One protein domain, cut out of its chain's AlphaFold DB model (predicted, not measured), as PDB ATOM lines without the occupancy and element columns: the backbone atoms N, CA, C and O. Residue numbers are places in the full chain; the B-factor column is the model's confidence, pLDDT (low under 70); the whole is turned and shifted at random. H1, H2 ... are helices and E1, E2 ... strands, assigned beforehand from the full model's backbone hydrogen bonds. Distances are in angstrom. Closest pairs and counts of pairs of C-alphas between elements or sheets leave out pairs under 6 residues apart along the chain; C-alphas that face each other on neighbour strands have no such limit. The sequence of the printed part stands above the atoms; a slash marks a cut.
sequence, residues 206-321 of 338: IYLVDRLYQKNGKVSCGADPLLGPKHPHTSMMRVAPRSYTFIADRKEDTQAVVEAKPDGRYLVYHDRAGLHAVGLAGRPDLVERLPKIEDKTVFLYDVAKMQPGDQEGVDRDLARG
ATOM      1  N   ILE A 206      47.770   8.257 -36.029       89.81
ATOM      2  CA  ILE A 206      47.498   8.163 -34.595       89.81
ATOM      3  C   ILE A 206      48.211   6.931 -34.039       89.81
ATOM      4  O   ILE A 206      47.963   5.799 -34.459       89.81
ATOM      5  N   TYR A 207      49.100   7.170 -33.083       87.69
ATOM      6  CA  TYR A 207      49.770   6.159 -32.280       87.69
ATOM      7  C   TYR A 207      48.937   5.927 -31.029       87.69
ATOM      8  O   TYR A 207      48.644   6.867 -30.297       87.69
ATOM      9  N   LEU A 208      48.571   4.679 -30.780       83.38
ATOM     10  CA  LEU A 208      47.906   4.261 -29.558       83.38
ATOM     11  C   LEU A 208      48.925   3.501 -28.714       83.38
ATOM     12  O   LEU A 208      49.398   2.442 -29.134       83.38
ATOM     13  N   VAL A 209      49.283   4.040 -27.552       77.25
ATOM     14  CA  VAL A 209      50.233   3.411 -26.627       77.25
ATOM     15  C   VAL A 209      49.530   3.104 -25.318       77.25
ATOM     16  O   VAL A 209      49.107   4.005 -24.595       77.25
ATOM     17  N   ASP A 210      49.466   1.824 -24.976       67.19
ATOM     18  CA  ASP A 210      48.901   1.383 -23.710       67.19
ATOM     19  C   ASP A 210      50.018   1.056 -22.714       67.19
ATOM     20  O   ASP A 210      50.680   0.019 -22.808       67.19
ATOM     21  N   ARG A 211      50.265   1.977 -21.772       60.31
ATOM     22  CA  ARG A 211      51.321   1.827 -20.757       60.31
ATOM     23  C   ARG A 211      50.846   1.172 -19.460       60.31
ATOM     24  O   ARG A 211      51.697   0.772 -18.669       60.31
ATOM     25  N   LEU A 212      49.539   1.069 -19.214       53.50
ATOM     26  CA  LEU A 212      49.007   0.651 -17.906       53.50
ATOM     27  C   LEU A 212      48.021  -0.516 -17.960       53.50
ATOM     28  O   LEU A 212      47.853  -1.200 -16.949       53.50
ATOM     29  N   TYR A 213      47.405  -0.808 -19.103       53.91
ATOM     30  CA  TYR A 213      46.368  -1.827 -19.195       53.91
ATOM     31  C   TYR A 213      46.875  -3.131 -19.810       53.91
ATOM     32  O   TYR A 213      46.500  -3.556 -20.894       53.91
ATOM     33  N   GLN A 214      47.679  -3.863 -19.042       53.03
ATOM     34  CA  GLN A 214      48.123  -5.195 -19.465       53.03
ATOM     35  C   GLN A 214      47.099  -6.316 -19.216       53.03
ATOM     36  O   GLN A 214      47.291  -7.415 -19.728       53.03
ATOM     37  N   LYS A 215      46.024  -6.093 -18.439       52.81
ATOM     38  CA  LYS A 215      45.080  -7.181 -18.096       52.81
ATOM     39  C   LYS A 215      43.628  -6.991 -18.539       52.81
ATOM     40  O   LYS A 215      43.058  -7.970 -19.002       52.81
ATOM     41  N   ASN A 216      43.036  -5.792 -18.457       55.28
ATOM     42  CA  ASN A 216      41.587  -5.619 -18.699       55.28
ATOM     43  C   ASN A 216      41.163  -4.353 -19.463       55.28
ATOM     44  O   ASN A 216      39.976  -4.212 -19.747       55.28
ATOM     45  N   GLY A 217      42.083  -3.443 -19.783       59.50
ATOM     46  CA  GLY A 217      41.697  -2.154 -20.357       59.50
ATOM     47  C   GLY A 217      41.295  -2.266 -21.797       59.50
ATOM     48  O   GLY A 217      41.842  -3.079 -22.549       59.50
ATOM     49  N   LYS A 218      40.332  -1.433 -22.168       71.31
ATOM     50  CA  LYS A 218      39.948  -1.249 -23.556       71.31
ATOM     51  C   LYS A 218      40.002   0.228 -23.878       71.31
ATOM     52  O   LYS A 218      39.332   1.023 -23.224       71.31
ATOM     53  N   VAL A 219      40.769   0.570 -24.909       75.94
ATOM     54  CA  VAL A 219      40.636   1.872 -25.560       75.94
ATOM     55  C   VAL A 219      39.661   1.676 -26.703       75.94
ATOM     56  O   VAL A 219      39.922   0.882 -27.611       75.94
ATOM     57  N   SER A 220      38.529   2.360 -26.642       78.38
ATOM     58  CA  SER A 220      37.589   2.461 -27.747       78.38
ATOM     59  C   SER A 220      37.670   3.833 -28.398       78.38
ATOM     60  O   SER A 220      38.237   4.776 -27.852       78.38
ATOM     61  N   CYS A 221      37.115   3.934 -29.592       78.19
ATOM     62  CA  CYS A 221      36.922   5.180 -30.302       78.19
ATOM     63  C   CYS A 221      35.447   5.245 -30.692       78.19
ATOM     64  O   CYS A 221      34.946   4.403 -31.437       78.19
ATOM     65  N   GLY A 222      34.714   6.161 -30.057       76.31
ATOM     66  CA  GLY A 222      33.259   6.042 -29.952       76.31
ATOM     67  C   GLY A 222      32.850   4.665 -29.401       76.31
ATOM     68  O   GLY A 222      33.322   4.239 -28.342       76.31
ATOM     69  N   ALA A 223      32.005   3.953 -30.150       68.94
ATOM     70  CA  ALA A 223      31.533   2.609 -29.812       68.94
ATOM     71  C   ALA A 223      32.516   1.468 -30.168       68.94
ATOM     72  O   ALA A 223      32.314   0.336 -29.715       68.94
ATOM     73  N   ASP A 224      33.574   1.738 -30.940       70.62
ATOM     74  CA  ASP A 224      34.454   0.702 -31.497       70.62
ATOM     75  C   ASP A 224      35.651   0.398 -30.587       70.62
ATOM     76  O   ASP A 224      36.463   1.290 -30.337       70.62
ATOM     77  N   PRO A 225      35.846  -0.845 -30.111       71.38
ATOM     78  CA  PRO A 225      37.039  -1.211 -29.350       71.38
ATOM     79  C   PRO A 225      38.273  -1.308 -30.264       71.38
ATOM     80  O   PRO A 225      38.308  -2.136 -31.171       71.38
ATOM     81  N   LEU A 226      39.304  -0.499 -29.998       72.31
ATOM     82  CA  LEU A 226      40.547  -0.438 -30.783       72.31
ATOM     83  C   LEU A 226      41.706  -1.202 -30.145       72.31
ATOM     84  O   LEU A 226      42.469  -1.873 -30.839       72.31
ATOM     85  N   LEU A 227      41.850  -1.082 -28.826       69.38
ATOM     86  CA  LEU A 227      42.855  -1.796 -28.045       69.38
ATOM     87  C   LEU A 227      42.191  -2.637 -26.967       69.38
ATOM     88  O   LEU A 227      41.143  -2.293 -26.424       69.38
ATOM     89  N   GLY A 228      42.843  -3.747 -26.651       62.97
ATOM     90  CA  GLY A 228      42.459  -4.664 -25.592       62.97
ATOM     91  C   GLY A 228      43.592  -5.650 -25.310       62.97
ATOM     92  O   GLY A 228      44.619  -5.601 -25.989       62.97
ATOM     93  N   PRO A 229      43.395  -6.616 -24.397       58.47
ATOM     94  CA  PRO A 229      44.455  -7.516 -23.918       58.47
ATOM     95  C   PRO A 229      45.154  -8.356 -25.002       58.47
ATOM     96  O   PRO A 229      46.181  -8.971 -24.743       58.47
ATOM     97  N   LYS A 230      44.573  -8.431 -26.207       56.84
ATOM     98  CA  LYS A 230      45.085  -9.198 -27.354       56.84
ATOM     99  C   LYS A 230      45.871  -8.356 -28.370       56.84
ATOM    100  O   LYS A 230      46.364  -8.913 -29.347       56.84
ATOM    101  N   HIS A 231      45.959  -7.039 -28.187       58.06
ATOM    102  CA  HIS A 231      46.629  -6.129 -29.120       58.06
ATOM    103  C   HIS A 231      48.045  -5.781 -28.633       58.06
ATOM    104  O   HIS A 231      48.295  -5.786 -27.428       58.06
ATOM    105  N   PRO A 232      48.994  -5.501 -29.546       57.09
ATOM    106  CA  PRO A 232      50.347  -5.104 -29.164       57.09
ATOM    107  C   PRO A 232      50.334  -3.813 -28.331       57.09
ATOM    108  O   PRO A 232      49.517  -2.927 -28.576       57.09
ATOM    109  N   HIS A 233      51.288  -3.691 -27.394       64.12
ATOM    110  CA  HIS A 233      51.460  -2.543 -26.480       64.12
ATOM    111  C   HIS A 233      51.508  -1.175 -27.179       64.12
ATOM    112  O   HIS A 233      51.295  -0.130 -26.563       64.12
ATOM    113  N   THR A 234      51.812  -1.161 -28.475       72.81
ATOM    114  CA  THR A 234      51.691   0.015 -29.328       72.81
ATOM    115  C   THR A 234      51.047  -0.383 -30.642       72.81
ATOM    116  O   THR A 234      51.455  -1.357 -31.276       72.81
ATOM    117  N   SER A 235      50.038   0.377 -31.050       78.38
ATOM    118  CA  SER A 235      49.347   0.211 -32.323       78.38
ATOM    119  C   SER A 235      49.295   1.524 -33.087       78.38
ATOM    120  O   SER A 235      49.384   2.603 -32.507       78.38
ATOM    121  N   MET A 236      49.155   1.432 -34.405       84.94
ATOM    122  CA  MET A 236      49.181   2.585 -35.298       84.94
ATOM    123  C   MET A 236      47.959   2.587 -36.205       84.94
ATOM    124  O   MET A 236      47.561   1.541 -36.723       84.94
ATOM    125  N   MET A 237      47.399   3.769 -36.434       86.75
ATOM    126  CA  MET A 237      46.293   3.994 -37.361       86.75
ATOM    127  C   MET A 237      46.663   5.117 -38.324       86.75
ATOM    128  O   MET A 237      47.156   6.159 -37.894       86.75
ATOM    129  N   ARG A 238      46.397   4.916 -39.614       87.81
ATOM    130  CA  ARG A 238      46.424   5.962 -40.635       87.81
ATOM    131  C   ARG A 238      44.988   6.322 -40.984       87.81
ATOM    132  O   ARG A 238      44.258   5.491 -41.517       87.81
ATOM    133  N   VAL A 239      44.577   7.534 -40.644       87.88
ATOM    134  CA  VAL A 239      43.168   7.928 -40.557       87.88
ATOM    135  C   VAL A 239      42.824   9.082 -41.501       87.88
ATOM    136  O   VAL A 239      43.711   9.755 -42.023       87.88
ATOM    137  N   ALA A 240      41.529   9.298 -41.744       86.94
ATOM    138  CA  ALA A 240      41.051  10.459 -42.492       86.94
ATOM    139  C   ALA A 240      41.185  11.742 -41.646       86.94
ATOM    140  O   ALA A 240      41.099  11.669 -40.420       86.94
ATOM    141  N   PRO A 241      41.346  12.928 -42.255       88.69
ATOM    142  CA  PRO A 241      41.317  14.179 -41.506       88.69
ATOM    143  C   PRO A 241      39.924  14.450 -40.912       88.69
ATOM    144  O   PRO A 241      38.979  14.698 -41.659       88.69
ATOM    145  N   ARG A 242      39.788  14.360 -39.582       88.06
ATOM    146  CA  ARG A 242      38.580  14.682 -38.791       88.06
ATOM    147  C   ARG A 242      38.869  14.586 -37.288       88.06
ATOM    148  O   ARG A 242      39.968  14.214 -36.884       88.06
ATOM    149  N   SER A 243      37.866  14.858 -36.459       87.06
ATOM    150  CA  SER A 243      37.948  14.639 -35.012       87.06
ATOM    151  C   SER A 243      37.653  13.186 -34.633       87.06
ATOM    152  O   SER A 243      36.701  12.583 -35.130       87.06
ATOM    153  N   TYR A 244      38.463  12.635 -33.732       87.25
ATOM    154  CA  TYR A 244      38.331  11.292 -33.169       87.25
ATOM    155  C   TYR A 244      38.264  11.380 -31.646       87.25
ATOM    156  O   TYR A 244      39.147  11.974 -31.033       87.25
ATOM    157  N   THR A 245      37.257  10.756 -31.034       86.50
ATOM    158  CA  THR A 245      37.119  10.687 -29.571       86.50
ATOM    159  C   THR A 245      37.459   9.287 -29.090       86.50
ATOM    160  O   THR A 245      36.759   8.325 -29.409       86.50
ATOM    161  N   PHE A 246      38.532   9.187 -28.315       86.06
ATOM    162  CA  PHE A 246      38.991   7.971 -27.662       86.06
ATOM    163  C   PHE A 246      38.466   7.909 -26.235       86.06
ATOM    164  O   PHE A 246      38.373   8.938 -25.573       86.06
ATOM    165  N   ILE A 247      38.137   6.710 -25.768       82.44
ATOM    166  CA  ILE A 247      37.571   6.458 -24.442       82.44
ATOM    167  C   ILE A 247      38.310   5.264 -23.838       82.44
ATOM    168  O   ILE A 247      38.410   4.216 -24.480       82.44
ATOM    169  N   ALA A 248      38.852   5.409 -22.629       75.75
ATOM    170  CA  ALA A 248      39.503   4.321 -21.899       75.75
ATOM    171  C   ALA A 248      38.586   3.809 -20.785       75.75
ATOM    172  O   ALA A 248      38.379   4.496 -19.796       75.75
ATOM    173  N   ASP A 249      38.052   2.596 -20.928       67.19
ATOM    174  CA  ASP A 249      36.967   2.051 -20.093       67.19
ATOM    175  C   ASP A 249      35.669   2.892 -20.131       67.19
ATOM    176  O   ASP A 249      35.661   4.078 -20.420       67.19
ATOM    177  N   ARG A 250      34.506   2.270 -19.887       58.12
ATOM    178  CA  ARG A 250      33.165   2.879 -20.084       58.12
ATOM    179  C   ARG A 250      32.804   4.012 -19.097       58.12
ATOM    180  O   ARG A 250      31.626   4.193 -18.798       58.12
ATOM    181  N   LYS A 251      33.779   4.722 -18.532       58.84
ATOM    182  CA  LYS A 251      33.559   5.889 -17.671       58.84
ATOM    183  C   LYS A 251      33.791   7.160 -18.485       58.84
ATOM    184  O   LYS A 251      34.684   7.216 -19.317       58.84
ATOM    185  N   GLU A 252      32.956   8.168 -18.269       54.50
ATOM    186  CA  GLU A 252      32.984   9.409 -19.056       54.50
ATOM    187  C   GLU A 252      34.226  10.274 -18.771       54.50
ATOM    188  O   GLU A 252      34.617  11.066 -19.622       54.50
ATOM    189  N   ASP A 253      34.910  10.050 -17.643       55.25
ATOM    190  CA  ASP A 253      36.074  10.835 -17.194       55.25
ATOM    191  C   ASP A 253      37.414  10.443 -17.853       55.25
ATOM    192  O   ASP A 253      38.471  10.947 -17.481       55.25
ATOM    193  N   THR A 254      37.407   9.532 -18.827       71.81
ATOM    194  CA  THR A 254      38.617   8.987 -19.472       71.81
ATOM    195  C   THR A 254      38.559   9.128 -20.991       71.81
ATOM    196  O   THR A 254      38.866   8.195 -21.740       71.81
ATOM    197  N   GLN A 255      38.151  10.311 -21.455       83.88
ATOM    198  CA  GLN A 255      38.063  10.639 -22.876       83.88
ATOM    199  C   GLN A 255      39.233  11.504 -23.346       83.88
ATOM    200  O   GLN A 255      39.687  12.399 -22.639       83.88
ATOM    201  N   ALA A 256      39.681  11.274 -24.577       85.00
ATOM    202  CA  ALA A 256      40.673  12.102 -25.247       85.00
ATOM    203  C   ALA A 256      40.244  12.371 -26.691       85.00
ATOM    204  O   ALA A 256      39.904  11.445 -27.428       85.00
ATOM    205  N   VAL A 257      40.269  13.636 -27.107       87.19
ATOM    206  CA  VAL A 257      39.882  14.046 -28.463       87.19
ATOM    207  C   VAL A 257      41.130  14.358 -29.281       87.19
ATOM    208  O   VAL A 257      42.014  15.085 -28.834       87.19
ATOM    209  N   VAL A 258      41.196  13.815 -30.494       88.62
ATOM    210  CA  VAL A 258      42.238  14.096 -31.486       88.62
ATOM    211  C   VAL A 258      41.600  14.761 -32.694       88.62
ATOM    212  O   VAL A 258      40.836  14.130 -33.420       88.62
ATOM    213  N   GLU A 259      41.958  16.013 -32.954       88.25
ATOM    214  CA  GLU A 259      41.647  16.687 -34.217       88.25
ATOM    215  C   GLU A 259      42.716  16.341 -35.258       88.25
ATOM    216  O   GLU A 259      43.766  16.987 -35.338       88.25
ATOM    217  N   ALA A 260      42.471  15.285 -36.033       87.75
ATOM    218  CA  ALA A 260      43.414  14.782 -37.019       87.75
ATOM    219  C   ALA A 260      43.418  15.670 -38.271       87.75
ATOM    220  O   ALA A 260      42.425  15.758 -38.994       87.75
ATOM    221  N   LYS A 261      44.553  16.312 -38.542       87.88
ATOM    222  CA  LYS A 261      44.795  17.170 -39.708       87.88
ATOM    223  C   LYS A 261      45.716  16.457 -40.706       87.88
ATOM    224  O   LYS A 261      46.452  15.558 -40.291       87.88
ATOM    225  N   PRO A 262      45.691  16.827 -42.002       86.31
ATOM    226  CA  PRO A 262      46.678  16.349 -42.969       86.31
ATOM    227  C   PRO A 262      48.098  16.498 -42.423       86.31
ATOM    228  O   PRO A 262      48.372  17.448 -41.690       86.31
ATOM    229  N   ASP A 263      48.952  15.518 -42.715       82.31
ATOM    230  CA  ASP A 263      50.360  15.484 -42.308       82.31
ATOM    231  C   ASP A 263      50.603  15.446 -40.779       82.31
ATOM    232  O   ASP A 263      51.739  15.399 -40.301       82.31
ATOM    233  N   GLY A 264      49.530  15.384 -39.984       85.06
ATOM    234  CA  GLY A 264      49.580  15.348 -38.532       85.06
ATOM    235  C   GLY A 264      49.949  13.972 -37.976       85.06
ATOM    236  O   GLY A 264      49.486  12.930 -38.448       85.06
ATOM    237  N   ARG A 265      50.744  13.971 -36.905       88.06
ATOM    238  CA  ARG A 265      51.033  12.788 -36.086       88.06
ATOM    239  C   ARG A 265      50.545  13.037 -34.665       88.06
ATOM    240  O   ARG A 265      50.775  14.109 -34.115       88.06
ATOM    241  N   TYR A 266      49.907  12.044 -34.061       89.06
ATOM    242  CA  TYR A 266      49.273  12.166 -32.749       89.06
ATOM    243  C   TYR A 266      49.572  10.945 -31.896       89.06
ATOM    244  O   TYR A 266      49.583   9.827 -32.401       89.06
ATOM    245  N   LEU A 267      49.776  11.147 -30.604       88.19
ATOM    246  CA  LEU A 267      49.930  10.085 -29.625       88.19
ATOM    247  C   LEU A 267      48.748  10.118 -28.666       88.19
ATOM    248  O   LEU A 267      48.533  11.111 -27.978       88.19
ATOM    249  N   VAL A 268      48.026   9.008 -28.599       86.88
ATOM    250  CA  VAL A 268      47.045   8.739 -27.556       86.88
ATOM    251  C   VAL A 268      47.656   7.725 -26.608       86.88
ATOM    252  O   VAL A 268      48.075   6.640 -27.027       86.88
ATOM    253  N   TYR A 269      47.739   8.080 -25.335       81.38
ATOM    254  CA  TYR A 269      48.300   7.208 -24.315       81.38
ATOM    255  C   TYR A 269      47.515   7.307 -23.021       81.38
ATOM    256  O   TYR A 269      46.916   8.333 -22.713       81.38
ATOM    257  N   HIS A 270      47.539   6.224 -22.256       75.69
ATOM    258  CA  HIS A 270      46.901   6.165 -20.951       75.69
ATOM    259  C   HIS A 270      47.956   6.123 -19.843       75.69
ATOM    260  O   HIS A 270      48.897   5.323 -19.905       75.69
ATOM    261  N   ASP A 271      47.791   6.962 -18.825       72.88
ATOM    262  CA  ASP A 271      48.608   6.981 -17.613       72.88
ATOM    263  C   ASP A 271      47.737   6.970 -16.338       72.88
ATOM    264  O   ASP A 271      46.549   6.657 -16.383       72.88
ATOM    265  N   ARG A 272      48.336   7.208 -15.161       68.88
ATOM    266  CA  ARG A 272      47.604   7.162 -13.881       68.88
ATOM    267  C   ARG A 272      46.596   8.307 -13.731       68.88
ATOM    268  O   ARG A 272      45.695   8.184 -12.908       68.88
ATOM    269  N   ALA A 273      46.781   9.402 -14.465       68.81
ATOM    270  CA  ALA A 273      45.897  10.560 -14.460       68.81
ATOM    271  C   ALA A 273      44.746  10.420 -15.468       68.81
ATOM    272  O   ALA A 273      43.747  11.117 -15.329       68.81
ATOM    273  N   GLY A 274      44.859   9.514 -16.444       75.50
ATOM    274  CA  GLY A 274      43.777   9.175 -17.365       75.50
ATOM    275  C   GLY A 274      44.254   8.956 -18.796       75.50
ATOM    276  O   GLY A 274      45.399   8.569 -19.045       75.50
ATOM    277  N   LEU A 275      43.345   9.182 -19.745       80.88
ATOM    278  CA  LEU A 275      43.623   9.099 -21.175       80.88
ATOM    279  C   LEU A 275      44.032  10.472 -21.712       80.88
ATOM    280  O   LEU A 275      43.327  11.455 -21.514       80.88
ATOM    281  N   HIS A 276      45.141  10.520 -22.443       81.88
ATOM    282  CA  HIS A 276      45.706  11.750 -22.988       81.88
ATOM    283  C   HIS A 276      45.858  11.649 -24.497       81.88
ATOM    284  O   HIS A 276      46.204  10.592 -25.024       81.88
ATOM    285  N   ALA A 277      45.656  12.772 -25.181       84.50
ATOM    286  CA  ALA A 277      45.949  12.946 -26.597       84.50
ATOM    287  C   ALA A 277      46.925  14.112 -26.772       84.50
ATOM    288  O   ALA A 277      46.688  15.214 -26.283       84.50
ATOM    289  N   VAL A 278      48.025  13.867 -27.479       83.38
ATOM    290  CA  VAL A 278      49.078  14.857 -27.711       83.38
ATOM    291  C   VAL A 278      49.431  14.875 -29.193       83.38
ATOM    292  O   VAL A 278      49.716  13.837 -29.790       83.38
ATOM    293  N   GLY A 279      49.419  16.065 -29.795       82.56
ATOM    294  CA  GLY A 279      50.017  16.278 -31.110       82.56
ATOM    295  C   GLY A 279      51.528  16.086 -31.025       82.56
ATOM    296  O   GLY A 279      52.175  16.620 -30.131       82.56
ATOM    297  N   LEU A 280      52.087  15.299 -31.938       79.81
ATOM    298  CA  LEU A 280      53.520  14.999 -31.965       79.81
ATOM    299  C   LEU A 280      54.343  16.057 -32.702       79.81
ATOM    300  O   LEU A 280      55.568  15.968 -32.699       79.81
ATOM    301  N   ALA A 281      53.679  17.049 -33.301       69.06
ATOM    302  CA  ALA A 281      54.343  18.246 -33.788       69.06
ATOM    303  C   ALA A 281      55.061  18.933 -32.616       69.06
ATOM    304  O   ALA A 281      54.470  19.157 -31.556       69.06
ATOM    305  N   GLY A 282      56.349  19.183 -32.785       58.31
ATOM    306  CA  GLY A 282      57.244  19.719 -31.780       58.31
ATOM    307  C   GLY A 282      57.583  18.753 -30.647       58.31
ATOM    308  O   GLY A 282      58.057  19.168 -29.596       58.31
ATOM    309  N   ARG A 283      57.344  17.449 -30.793       67.06
ATOM    310  CA  ARG A 283      57.653  16.462 -29.741       67.06
ATOM    311  C   ARG A 283      58.598  15.371 -30.245       67.06
ATOM    312  O   ARG A 283      58.230  14.192 -30.219       67.06
ATOM    313  N   PRO A 284      59.818  15.722 -30.707       61.44
ATOM    314  CA  PRO A 284      60.790  14.747 -31.208       61.44
ATOM    315  C   PRO A 284      61.163  13.723 -30.129       61.44
ATOM    316  O   PRO A 284      61.348  12.549 -30.436       61.44
ATOM    317  N   ASP A 285      61.155  14.143 -28.859       61.66
ATOM    318  CA  ASP A 285      61.349  13.301 -27.676       61.66
ATOM    319  C   ASP A 285      60.359  12.128 -27.621       61.66
ATOM    320  O   ASP A 285      60.713  11.011 -27.235       61.66
ATOM    321  N   LEU A 286      59.109  12.380 -28.014       68.75
ATOM    322  CA  LEU A 286      58.072  11.361 -28.093       68.75
ATOM    323  C   LEU A 286      58.164  10.591 -29.407       68.75
ATOM    324  O   LEU A 286      58.046   9.369 -29.390       68.75
ATOM    325  N   VAL A 287      58.408  11.276 -30.527       69.69
ATOM    326  CA  VAL A 287      58.507  10.662 -31.860       69.69
ATOM    327  C   VAL A 287      59.608   9.605 -31.926       69.69
ATOM    328  O   VAL A 287      59.365   8.530 -32.470       69.69
ATOM    329  N   GLU A 288      60.783   9.864 -31.355       66.75
ATOM    330  CA  GLU A 288      61.907   8.917 -31.349       66.75
ATOM    331  C   GLU A 288      61.629   7.653 -30.527       66.75
ATOM    332  O   GLU A 288      62.202   6.596 -30.791       66.75
ATOM    333  N   ARG A 289      60.732   7.743 -29.539       68.56
ATOM    334  CA  ARG A 289      60.316   6.606 -28.704       68.56
ATOM    335  C   ARG A 289      59.209   5.775 -29.345       68.56
ATOM    336  O   ARG A 289      58.883   4.706 -28.827       68.56
ATOM    337  N   LEU A 290      58.597   6.267 -30.420       72.88
ATOM    338  CA  LEU A 290      57.538   5.559 -31.128       72.88
ATOM    339  C   LEU A 290      58.122   4.602 -32.174       72.88
ATOM    340  O   LEU A 290      59.209   4.846 -32.701       72.88
ATOM    341  N   PRO A 291      57.403   3.516 -32.509       69.12
ATOM    342  CA  PRO A 291      57.807   2.627 -33.588       69.12
ATOM    343  C   PRO A 291      58.045   3.411 -34.880       69.12
ATOM    344  O   PRO A 291      57.219   4.242 -35.274       69.12
ATOM    345  N   LYS A 292      59.175   3.144 -35.542       75.50
ATOM    346  CA  LYS A 292      59.479   3.740 -36.844       75.50
ATOM    347  C   LYS A 292      58.461   3.260 -37.879       75.50
ATOM    348  O   LYS A 292      58.043   2.102 -37.868       75.50
ATOM    349  N   ILE A 293      58.060   4.173 -38.762       72.06
ATOM    350  CA  ILE A 293      57.228   3.836 -39.915       72.06
ATOM    351  C   ILE A 293      58.159   3.321 -41.003       72.06
ATOM    352  O   ILE A 293      58.993   4.065 -41.509       72.06
ATOM    353  N   GLU A 294      58.003   2.057 -41.348       74.56
ATOM    354  CA  GLU A 294      58.704   1.389 -42.433       74.56
ATOM    355  C   GLU A 294      57.669   0.933 -43.468       74.56
ATOM    356  O   GLU A 294      56.479   0.811 -43.165       74.56
ATOM    357  N   ASP A 295      58.103   0.597 -44.682       66.19
ATOM    358  CA  ASP A 295      57.199   0.120 -45.743       66.19
ATOM    359  C   ASP A 295      56.391  -1.127 -45.335       66.19
ATOM    360  O   ASP A 295      55.315  -1.401 -45.866       66.19
ATOM    361  N   LYS A 296      56.898  -1.884 -44.353       67.50
ATOM    362  CA  LYS A 296      56.277  -3.099 -43.805       67.50
ATOM    363  C   LYS A 296      55.398  -2.847 -42.577       67.50
ATOM    364  O   LYS A 296      54.861  -3.808 -42.021       67.50
ATOM    365  N   THR A 297      55.248  -1.602 -42.120       70.81
ATOM    366  CA  THR A 297      54.446  -1.288 -40.933       70.81
ATOM    367  C   THR A 297      52.989  -1.701 -41.140       70.81
ATOM    368  O   THR A 297      52.320  -1.293 -42.090       70.81
ATOM    369  N   VAL A 298      52.480  -2.519 -40.215       72.94
ATOM    370  CA  VAL A 298      51.082  -2.956 -40.211       72.94
ATOM    371  C   VAL A 298      50.257  -1.982 -39.380       72.94
ATOM    372  O   VAL A 298      50.452  -1.871 -38.171       72.94
ATOM    373  N   PHE A 299      49.312  -1.311 -40.032       75.00
ATOM    374  CA  PHE A 299      48.345  -0.435 -39.380       75.00
ATOM    375  C   PHE A 299      47.101  -1.226 -38.963       75.00
ATOM    376  O   PHE A 299      46.667  -2.123 -39.686       75.00
ATOM    377  N   LEU A 300      46.512  -0.884 -37.813       75.69
ATOM    378  CA  LEU A 300      45.195  -1.402 -37.413       75.69
ATOM    379  C   LEU A 300      44.087  -0.910 -38.347       75.69
ATOM    380  O   LEU A 300      43.097  -1.600 -38.566       75.69
ATOM    381  N   TYR A 301      44.269   0.298 -38.872       79.00
ATOM    382  CA  TYR A 301      43.389   0.921 -39.839       79.00
ATOM    383  C   TYR A 301      44.232   1.772 -40.786       79.00
ATOM    384  O   TYR A 301      45.097   2.525 -40.329       79.00
ATOM    385  N   ASP A 302      44.003   1.631 -42.087       85.00
ATOM    386  CA  ASP A 302      44.732   2.336 -43.138       85.00
ATOM    387  C   ASP A 302      43.746   2.934 -44.144       85.00
ATOM    388  O   ASP A 302      43.276   2.255 -45.062       85.00
ATOM    389  N   VAL A 303      43.434   4.222 -43.968       82.88
ATOM    390  CA  VAL A 303      42.502   4.966 -44.832       82.88
ATOM    391  C   VAL A 303      42.938   4.952 -46.298       82.88
ATOM    392  O   VAL A 303      42.099   4.929 -47.189       82.88
ATOM    393  N   ALA A 304      44.246   4.887 -46.568       81.81
ATOM    394  CA  ALA A 304      44.769   4.860 -47.933       81.81
ATOM    395  C   ALA A 304      44.432   3.552 -48.675       81.81
ATOM    396  O   ALA A 304      44.574   3.484 -49.893       81.81
ATOM    397  N   LYS A 305      43.997   2.512 -47.952       82.12
ATOM    398  CA  LYS A 305      43.596   1.210 -48.505       82.12
ATOM    399  C   LYS A 305      42.081   1.012 -48.542       82.12
ATOM    400  O   LYS A 305      41.631  -0.071 -48.912       82.12
ATOM    401  N   MET A 306      41.296   2.008 -48.132       77.31
ATOM    402  CA  MET A 306      39.840   1.914 -48.181       77.31
ATOM    403  C   MET A 306      39.328   1.921 -49.617       77.31
ATOM    404  O   MET A 306      39.758   2.726 -50.442       77.31
ATOM    405  N   GLN A 307      38.368   1.044 -49.894       79.88
ATOM    406  CA  GLN A 307      37.631   1.055 -51.150       79.88
ATOM    407  C   GLN A 307      36.439   2.021 -51.058       79.88
ATOM    408  O   GLN A 307      35.934   2.266 -49.960       79.88
ATOM    409  N   PRO A 308      35.906   2.527 -52.184       74.44
ATOM    410  CA  PRO A 308      34.748   3.427 -52.174       74.44
ATOM    411  C   PRO A 308      33.529   2.884 -51.400       74.44
ATOM    412  O   PRO A 308      32.878   3.629 -50.677       74.44
ATOM    413  N   GLY A 309      33.262   1.572 -51.465       72.62
ATOM    414  CA  GLY A 309      32.174   0.930 -50.707       72.62
ATOM    415  C   GLY A 309      32.411   0.831 -49.189       72.62
ATOM    416  O   GLY A 309      31.480   0.582 -48.416       72.62
ATOM    417  N   ASP A 310      33.644   1.047 -48.724       74.75
ATOM    418  CA  ASP A 310      33.943   1.123 -47.295       74.75
ATOM    419  C   ASP A 310      33.506   2.467 -46.707       74.75
ATOM    420  O   ASP A 310      33.098   2.503 -45.541       74.75
ATOM    421  N   GLN A 311      33.507   3.534 -47.518       74.44
ATOM    422  CA  GLN A 311      33.146   4.890 -47.104       74.44
ATOM    423  C   GLN A 311      31.697   4.976 -46.618       74.44
ATOM    424  O   GLN A 311      31.454   5.490 -45.533       74.44
ATOM    425  N   GLU A 312      30.748   4.347 -47.317       75.31
ATOM    426  CA  GLU A 312      29.349   4.274 -46.859       75.31
ATOM    427  C   GLU A 312      29.210   3.590 -45.488       75.31
ATOM    428  O   GLU A 312      28.299   3.871 -44.707       75.31
ATOM    429  N   GLY A 313      30.113   2.653 -45.187       73.62
ATOM    430  CA  GLY A 313      30.179   2.018 -43.877       73.62
ATOM    431  C   GLY A 313      30.690   2.951 -42.795       73.62
ATOM    432  O   GLY A 313      30.156   2.933 -41.691       73.62
ATOM    433  N   VAL A 314      31.702   3.753 -43.123       75.38
ATOM    434  CA  VAL A 314      32.246   4.788 -42.241       75.38
ATOM    435  C   VAL A 314      31.188   5.842 -41.951       75.38
ATOM    436  O   VAL A 314      30.950   6.141 -40.787       75.38
ATOM    437  N   ASP A 315      30.494   6.338 -42.971       78.06
ATOM    438  CA  ASP A 315      29.463   7.367 -42.812       78.06
ATOM    439  C   ASP A 315      28.294   6.860 -41.953       78.06
ATOM    440  O   ASP A 315      27.791   7.565 -41.076       78.06
ATOM    441  N   ARG A 316      27.902   5.593 -42.140       78.06
ATOM    442  CA  ARG A 316      26.880   4.935 -41.313       78.06
ATOM    443  C   ARG A 316      27.318   4.762 -39.861       78.06
ATOM    444  O   ARG A 316      26.477   4.869 -38.970       78.06
ATOM    445  N   ASP A 317      28.586   4.445 -39.628       75.12
ATOM    446  CA  ASP A 317      29.135   4.292 -38.283       75.12
ATOM    447  C   ASP A 317      29.213   5.642 -37.553       75.12
ATOM    448  O   ASP A 317      28.712   5.774 -36.437       75.12
ATOM    449  N   LEU A 318      29.699   6.682 -38.236       74.75
ATOM    450  CA  LEU A 318      29.678   8.058 -37.733       74.75
ATOM    451  C   LEU A 318      28.260   8.518 -37.372       74.75
ATOM    452  O   LEU A 318      28.047   9.081 -36.300       74.75
ATOM    453  N   ALA A 319      27.269   8.230 -38.222       77.81
ATOM    454  CA  ALA A 319      25.867   8.571 -37.962       77.81
ATOM    455  C   ALA A 319      25.289   7.879 -36.711       77.81
ATOM    456  O   ALA A 319      24.285   8.330 -36.162       77.81
ATOM    457  N   ARG A 320      25.910   6.788 -36.248       76.56
ATOM    458  CA  ARG A 320      25.538   6.059 -35.025       76.56
ATOM    459  C   ARG A 320      26.340   6.495 -33.795       76.56
ATOM    460  O   ARG A 320      26.195   5.876 -32.744       76.56
ATOM    461  N   GLY A 321      27.179   7.524 -33.913       67.88
ATOM    462  CA  GLY A 321      28.093   7.952 -32.849       67.88
ATOM    463  C   GLY A 321      29.341   7.070 -32.716       67.88
ATOM    464  O   GLY A 321      30.064   7.173 -31.724       67.88
TER     465      GLY A 321
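AT A GLANCE: This is residues 206 to 321 of the 338 residues of an uncharacterized protein of Granulicella pectinivorans (UniProt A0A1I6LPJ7). Two four-stranded sheets lie face to face as a sandwich, their strands nearly aligned, drawn together along the edge strands E6 and E8. The short helix H1 only grazes one sheet at its side, and a long stretch with no named element, residues 288 to 307, leads to H2, which lies off to one side of the sandwich, apart from its strands. The printed part has 116 residues, in the order E1 to E8, H1, H2; the sheet E4 E1 E7 E8 is mixed and the sheet E3 E2 E5 E6 is antiparallel. The class is mixed, helices and strands, with 57 residues, under half, in named elements. The whole is compact, with a radius of gyration of the C-alphas of 14.1 A and spans of 39 by 33 by 26 A.

IN THESE COORDINATES: E1, residues 206 to 210, begins at C-alpha 206 (47.498, 8.163, -34.595). E2 is residues 219 to 221, E3 residues 224 to 227, and E4 residues 234 to 238, 13.8 A long. E5, residues 242 to 248, is the longest strand by residues at 19.8 A and begins at C-alpha 242 (38.580, 14.682, -38.791). E6 is residues 255 to 260, 15.7 A; E7 residues 265 to 270, 17.0 A; E8 residues 275 to 279, 13.8 A. H1 is residues 284 to 287. H2, residues 308 to 319, measures 17.5 A and ends at C-alpha 319 (25.867, 8.571, -37.962).

HOW THE PARTS SIT: In the sandwich, the facing parts are 8.8 A centre to centre. E1 is antiparallel to E4, with N 208 and O 235 at 2.8 A, and parallel to E7, with N 207 and O 266 at 2.8 A. E7 and E8 form a hairpin, with N 267 and O 278 at 2.8 A. In the other, strongly twisted sheet, E2 and E3 form a hairpin, with N 221 and O 224 at 2.8 A. E2 is antiparallel to E5, with N 247 and O 220 at 2.8 A. E5 and E6 form a hairpin, with N 244 and O 258 at 2.8 A. Between the sheets, the closest C-alphas of E6 and E8 are those of Ala 256 and Ala 277, 5.5 A apart. H1 only grazes its sheet, with residues 286 to 287. Residues 237 to 238 of E4 pair with residues 301 to 302, parallel. H2 has 6 of 8 O i to N i+4 pairs within hydrogen-bond range; H1 is too short for such a pair and has its 1 O i to N i+3 pair within range.

THE WHOLE: The two C-alphas farthest apart, those of Arg 272 and Pro 308, are 40.6 A apart. The printed part has no cut. The link from H1 to H2, 20 residues, is long. The mean pLDDT of the printed part is 74.7; 36 residues are under 70, among them 210 to 217, 227 to 233 and 281 to 289.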